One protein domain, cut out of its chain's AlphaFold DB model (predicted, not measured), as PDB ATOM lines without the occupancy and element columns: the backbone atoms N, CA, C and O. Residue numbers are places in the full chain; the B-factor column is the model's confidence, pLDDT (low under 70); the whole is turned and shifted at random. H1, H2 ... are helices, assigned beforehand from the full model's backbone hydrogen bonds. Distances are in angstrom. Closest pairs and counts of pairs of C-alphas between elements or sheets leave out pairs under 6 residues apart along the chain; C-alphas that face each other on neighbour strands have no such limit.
ATOM      1  N   SER A 220     -27.673   4.109  21.499       73.44
ATOM      2  CA  SER A 220     -27.034   2.980  22.168       73.44
ATOM      3  C   SER A 220     -25.758   3.434  22.877       73.44
ATOM      4  O   SER A 220     -24.853   3.943  22.219       73.44
ATOM      5  N   ASP A 221     -25.610   3.125  24.167       73.94
ATOM      6  CA  ASP A 221     -24.381   3.384  24.950       73.94
ATOM      7  C   ASP A 221     -23.187   2.487  24.551       73.94
ATOM      8  O   ASP A 221     -22.224   2.314  25.296       73.94
ATOM      9  N   LYS A 222     -23.256   1.838  23.385       79.19
ATOM     10  CA  LYS A 222     -22.237   0.900  22.900       79.19
ATOM     11  C   LYS A 222     -21.136   1.590  22.096       79.19
ATOM     12  O   LYS A 222     -20.118   0.957  21.849       79.19
ATOM     13  N   MET A 223     -21.341   2.839  21.677       80.50
ATOM     14  CA  MET A 223     -20.363   3.637  20.933       80.50
ATOM     15  C   MET A 223     -19.844   4.788  21.779       80.50
ATOM     16  O   MET A 223     -20.601   5.413  22.521       80.50
ATOM     17  N   SER A 224     -18.561   5.104  21.631       84.62
ATOM     18  CA  SER A 224     -18.010   6.363  22.120       84.62
ATOM     19  C   SER A 224     -18.544   7.537  21.300       84.62
ATOM     20  O   SER A 224     -18.925   7.390  20.138       84.62
ATOM     21  N   THR A 225     -18.514   8.734  21.880       81.12
ATOM     22  CA  THR A 225     -18.884   9.978  21.189       81.12
ATOM     23  C   THR A 225     -18.096  10.185  19.894       81.12
ATOM     24  O   THR A 225     -18.653  10.629  18.895       81.12
ATOM     25  N   GLU A 226     -16.817   9.812  19.884       84.38
ATOM     26  CA  GLU A 226     -15.957   9.921  18.705       84.38
ATOM     27  C   GLU A 226     -16.365   8.939  17.595       84.38
ATOM     28  O   GLU A 226     -16.425   9.322  16.427       84.38
ATOM     29  N   GLN A 227     -16.699   7.690  17.947       83.50
ATOM     30  CA  GLN A 227     -17.221   6.696  17.000       83.50
ATOM     31  C   GLN A 227     -18.567   7.145  16.420       83.50
ATOM     32  O   GLN A 227     -18.780   7.047  15.216       83.50
ATOM     33  N   THR A 228     -19.449   7.693  17.253       84.38
ATOM     34  CA  THR A 228     -20.754   8.220  16.841       84.38
ATOM     35  C   THR A 228     -20.619   9.373  15.846       84.38
ATOM     36  O   THR A 228     -21.288   9.362  14.813       84.38
ATOM     37  N   ASN A 229     -19.717  10.325  16.106       83.44
ATOM     38  CA  ASN A 229     -19.449  11.438  15.193       83.44
ATOM     39  C   ASN A 229     -18.897  10.949  13.848       83.44
ATOM     40  O   ASN A 229     -19.403  11.342  12.806       83.44
ATOM     41  N   PHE A 230     -17.955  10.002  13.855       87.38
ATOM     42  CA  PHE A 230     -17.432   9.415  12.617       87.38
ATOM     43  C   PHE A 230     -18.525   8.747  11.759       87.38
ATOM     44  O   PHE A 230     -18.492   8.808  10.528       87.38
ATOM     45  N   LEU A 231     -19.509   8.097  12.387       87.06
ATOM     46  CA  LEU A 231     -20.634   7.486  11.673       87.06
ATOM     47  C   LEU A 231     -21.622   8.532  11.131       87.06
ATOM     48  O   LEU A 231     -22.204   8.306  10.069       87.06
ATOM     49  N   LEU A 232     -21.795   9.660  11.829       83.19
ATOM     50  CA  LEU A 232     -22.573  10.805  11.344       83.19
ATOM     51  C   LEU A 232     -21.917  11.427  10.109       83.19
ATOM     52  O   LEU A 232     -22.601  11.588   9.102       83.19
ATOM     53  N   ASP A 233     -20.600  11.638  10.134       83.62
ATOM     54  CA  ASP A 233     -19.843  12.141   8.979       83.62
ATOM     55  C   ASP A 233     -20.032  11.226   7.756       83.62
ATOM     56  O   ASP A 233     -20.266  11.684   6.640       83.62
ATOM     57  N   CYS A 234     -20.018   9.900   7.952       83.25
ATOM     58  CA  CYS A 234     -20.273   8.947   6.866       83.25
ATOM     59  C   CYS A 234     -21.688   9.077   6.277       83.25
ATOM     60  O   CYS A 234     -21.872   8.904   5.070       83.25
ATOM     61  N   LEU A 235     -22.689   9.369   7.111       81.62
ATOM     62  CA  LEU A 235     -24.065   9.585   6.665       81.62
ATOM     63  C   LEU A 235     -24.207  10.923   5.921       81.62
ATOM     64  O   LEU A 235     -24.912  10.983   4.913       81.62
ATOM     65  N   GLU A 236     -23.513  11.972   6.374       76.19
ATOM     66  CA  GLU A 236     -23.438  13.281   5.703       76.19
ATOM     67  C   GLU A 236     -22.746  13.193   4.336       76.19
ATOM     68  O   GLU A 236     -23.194  13.815   3.371       76.19
ATOM     69  N   GLU A 237     -21.730  12.338   4.212       77.62
ATOM     70  CA  GLU A 237     -21.082  11.982   2.942       77.62
ATOM     71  C   GLU A 237     -21.993  11.169   1.994       77.62
ATOM     72  O   GLU A 237     -21.613  10.877   0.857       77.62
ATOM     73  N   GLY A 238     -23.209  10.813   2.423       72.56
ATOM     74  CA  GLY A 238     -24.217  10.143   1.601       72.56
ATOM     75  C   GLY A 238     -24.130   8.615   1.592       72.56
ATOM     76  O   GLY A 238     -24.765   7.979   0.747       72.56
ATOM     77  N   MET A 239     -23.374   8.014   2.515       79.88
ATOM     78  CA  MET A 239     -23.297   6.560   2.666       79.88
ATOM     79  C   MET A 239     -24.610   5.990   3.218       79.88
ATOM     80  O   MET A 239     -25.220   6.561   4.122       79.88
ATOM     81  N   SER A 240     -25.063   4.846   2.696       83.12
ATOM     82  CA  SER A 240     -26.281   4.219   3.213       83.12
ATOM     83  C   SER A 240     -26.034   3.577   4.583       83.12
ATOM     84  O   SER A 240     -24.942   3.091   4.872       83.12
ATOM     85  N   VAL A 241     -27.075   3.490   5.418       82.69
ATOM     86  CA  VAL A 241     -26.988   2.844   6.745       82.69
ATOM     87  C   VAL A 241     -26.505   1.391   6.643       82.69
ATOM     88  O   VAL A 241     -25.811   0.908   7.530       82.69
ATOM     89  N   LYS A 242     -26.819   0.702   5.539       83.06
ATOM     90  CA  LYS A 242     -26.368  -0.674   5.287       83.06
ATOM     91  C   LYS A 242     -24.870  -0.774   5.014       83.06
ATOM     92  O   LYS A 242     -24.246  -1.732   5.448       83.06
ATOM     93  N   ASP A 243     -24.304   0.198   4.306       84.00
ATOM     94  CA  ASP A 243     -22.865   0.218   4.028       84.00
ATOM     95  C   ASP A 243     -22.081   0.581   5.292       84.00
ATOM     96  O   ASP A 243     -21.013   0.029   5.548       84.00
ATOM     97  N   ILE A 244     -22.656   1.450   6.129       86.19
ATOM     98  CA  ILE A 244     -22.098   1.803   7.435       86.19
ATOM     99  C   ILE A 244     -22.049   0.578   8.367       86.19
ATOM    100  O   ILE A 244     -21.054   0.365   9.064       86.19
ATOM    101  N   GLU A 245     -23.074  -0.281   8.344       86.44
ATOM    102  CA  GLU A 245     -23.119  -1.522   9.138       86.44
ATOM    103  C   GLU A 245     -21.928  -2.464   8.875       86.44
ATOM    104  O   GLU A 245     -21.561  -3.229   9.767       86.44
ATOM    105  N   ALA A 246     -21.282  -2.390   7.704       85.81
ATOM    106  CA  ALA A 246     -20.146  -3.247   7.357       85.81
ATOM    107  C   ALA A 246     -18.885  -2.977   8.201       85.81
ATOM    108  O   ALA A 246     -18.037  -3.858   8.341       85.81
ATOM    109  N   PHE A 247     -18.753  -1.775   8.770       88.12
ATOM    110  CA  PHE A 247     -17.581  -1.381   9.561       88.12
ATOM    111  C   PHE A 247     -17.923  -0.754  10.921       88.12
ATOM    112  O   PHE A 247     -17.026  -0.536  11.736       88.12
ATOM    113  N   ALA A 248     -19.200  -0.485  11.201       85.19
ATOM    114  CA  ALA A 248     -19.664   0.109  12.451       85.19
ATOM    115  C   ALA A 248     -19.843  -0.934  13.570       85.19
ATOM    116  O   ALA A 248     -20.959  -1.402  13.823       85.19
ATOM    117  N   ALA A 249     -18.749  -1.281  14.262       85.06
ATOM    118  CA  ALA A 249     -18.754  -2.230  15.379       85.06
ATOM    119  C   ALA A 249     -18.210  -1.625  16.702       85.06
ATOM    120  O   ALA A 249     -17.134  -1.029  16.688       85.06
ATOM    121  N   PRO A 250     -18.899  -1.828  17.853       80.75
ATOM    122  CA  PRO A 250     -18.586  -1.194  19.151       80.75
ATOM    123  C   PRO A 250     -17.144  -1.338  19.646       80.75
ATOM    124  O   PRO A 250     -16.608  -0.451  20.297       80.75
ATOM    125  N   GLY A 251     -16.514  -2.476  19.348       80.06
ATOM    126  CA  GLY A 251     -15.169  -2.806  19.821       80.06
ATOM    127  C   GLY A 251     -14.032  -2.359  18.900       80.06
ATOM    128  O   GLY A 251     -12.883  -2.691  19.180       80.06
ATOM    129  N   LEU A 252     -14.322  -1.675  17.788       85.19
ATOM    130  CA  LEU A 252     -13.303  -1.244  16.830       85.19
ATOM    131  C   LEU A 252     -12.838   0.180  17.120       85.19
ATOM    132  O   LEU A 252     -13.650   1.076  17.326       85.19
ATOM    133  N   SER A 253     -11.526   0.418  17.076       87.38
ATOM    134  CA  SER A 253     -11.007   1.786  17.144       87.38
ATOM    135  C   SER A 253     -11.391   2.585  15.893       87.38
ATOM    136  O   SER A 253     -11.598   2.017  14.816       87.38
ATOM    137  N   LEU A 254     -11.419   3.917  16.009       86.38
ATOM    138  CA  LEU A 254     -11.680   4.820  14.881       86.38
ATOM    139  C   LEU A 254     -10.769   4.561  13.675       86.38
ATOM    140  O   LEU A 254     -11.205   4.631  12.524       86.38
ATOM    141  N   GLU A 255      -9.504   4.224  13.929       87.69
ATOM    142  CA  GLU A 255      -8.542   3.915  12.876       87.69
ATOM    143  C   GLU A 255      -8.910   2.619  12.138       87.69
ATOM    144  O   GLU A 255      -8.848   2.561  10.908       87.69
ATOM    145  N   MET A 256      -9.349   1.590  12.868       86.44
ATOM    146  CA  MET A 256      -9.814   0.334  12.275       86.44
ATOM    147  C   MET A 256     -11.092   0.549  11.461       86.44
ATOM    148  O   MET A 256     -11.169   0.072  10.329       86.44
ATOM    149  N   MET A 257     -12.050   1.325  11.976       90.56
ATOM    150  CA  MET A 257     -13.282   1.685  11.260       90.56
ATOM    151  C   MET A 257     -12.983   2.473   9.978       90.56
ATOM    152  O   MET A 257     -13.528   2.163   8.921       90.56
ATOM    153  N   SER A 258     -12.049   3.426  10.032       87.50
ATOM    154  CA  SER A 258     -11.603   4.194   8.861       87.50
ATOM    155  C   SER A 258     -10.917   3.324   7.809       87.50
ATOM    156  O   SER A 258     -11.123   3.514   6.610       87.50
ATOM    157  N   ARG A 259     -10.097   2.354   8.229       88.12
ATOM    158  CA  ARG A 259      -9.468   1.395   7.309       88.12
ATOM    159  C   ARG A 259     -10.516   0.491   6.660       88.12
ATOM    160  O   ARG A 259     -10.475   0.323   5.447       88.12
ATOM    161  N   LEU A 260     -11.469  -0.032   7.430       86.75
ATOM    162  CA  LEU A 260     -12.559  -0.867   6.912       86.75
ATOM    163  C   LEU A 260     -13.485  -0.097   5.962       86.75
ATOM    164  O   LEU A 260     -13.829  -0.636   4.915       86.75
ATOM    165  N   LYS A 261     -13.793   1.175   6.248       89.44
ATOM    166  CA  LYS A 261     -14.504   2.082   5.327       89.44
ATOM    167  C   LYS A 261     -13.787   2.198   3.977       89.44
ATOM    168  O   LYS A 261     -14.418   2.148   2.929       89.44
ATOM    169  N   LYS A 262     -12.455   2.326   3.980       85.94
ATOM    170  CA  LYS A 262     -11.667   2.379   2.735       85.94
ATOM    171  C   LYS A 262     -11.724   1.069   1.952       85.94
ATOM    172  O   LYS A 262     -11.708   1.115   0.727       85.94
ATOM    173  N   PHE A 263     -11.776  -0.075   2.635       79.94
ATOM    174  CA  PHE A 263     -11.953  -1.370   1.976       79.94
ATOM    175  C   PHE A 263     -13.350  -1.500   1.367       79.94
ATOM    176  O   PHE A 263     -13.447  -1.809   0.186       79.94
ATOM    177  N   SER A 264     -14.409  -1.160   2.111       72.38
ATOM    178  CA  SER A 264     -15.781  -1.245   1.594       72.38
ATOM    179  C   SER A 264     -16.037  -0.296   0.422       72.38
ATOM    180  O   SER A 264     -16.802  -0.630  -0.470       72.38
ATOM    181  N   GLN A 265     -15.371   0.860   0.374       70.44
ATOM    182  CA  GLN A 265     -15.451   1.786  -0.761       70.44
ATOM    183  C   GLN A 265     -14.683   1.306  -2.002       70.44
ATOM    184  O   GLN A 265     -15.027   1.701  -3.114       70.44
ATOM    185  N   LYS A 266     -13.649   0.472  -1.834       59.28
ATOM    186  CA  LYS A 266     -12.828  -0.024  -2.947       59.28
ATOM    187  C   LYS A 266     -13.574  -1.060  -3.789       59.28
ATOM    188  O   LYS A 266     -13.430  -1.056  -5.006       59.28
TER     189      LYS A 266
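This is residues 220 to 266 of the 271 residues of an uncharacterized protein of Lachnospiraceae bacterium (UniProt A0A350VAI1). Two longer helices, H1 and H3, run the same way and make a narrow V that is closest near their first residues and opens toward their last; the short H2 sits to one side, so that the three centres form a triangle. From H2 the chain runs back through residues 246 to 253 to begin H3, and contacts between the helices are few. The printed part has 47 residues with three named helices, H1, H2 and H3 in that order, and no named strand; its class is all helix. The whole is compact, with a radius of gyration of the C-alphas of 9.8 A and spans of 29 by 19 by 15 A.

After residues 220 to 224, H1 takes residues 225 to 236, 16.5 A long, beginning at C-alpha 225 (-18.884, 9.978, 21.189). H2, residues 241 to 245, measures 6.3 A. H3, residues 254 to 266, measures 18.5 A and ends at C-alpha 266 (-12.828, -0.024, -2.947).

H1 only just touches H2, with residues 231 to 235 alone and 3 pairs of C-alphas within 8 A; the closest C-alphas are those of Leu 231 and Ile 244, 7.2 A apart. H1 with residues 226 to 230 alone only just touches H3 at residue 254 alone, also with 3 pairs; the closest C-alphas, of Gln 227 and Leu 254, are 6.2 A apart. H1 and H3 run the same way at a shallow tilt of 22 degrees. H2 and H3 are close but not clearly touching, the closest C-alphas being those of Asp 243 and Ser 264, 7.6 A apart. In H1, H2 and H3 every O i to N i+4 pair is within hydrogen-bond range.

The C-alphas farthest apart, of Asp 221 and Lys 266, are 30.4 A apart. The printed part has no cut. The link from H1 to H2 is tight and that from H2 to H3 is short, with 8 residues. The mean pLDDT of the printed part is 82.4, and residue 266 alone is under 70.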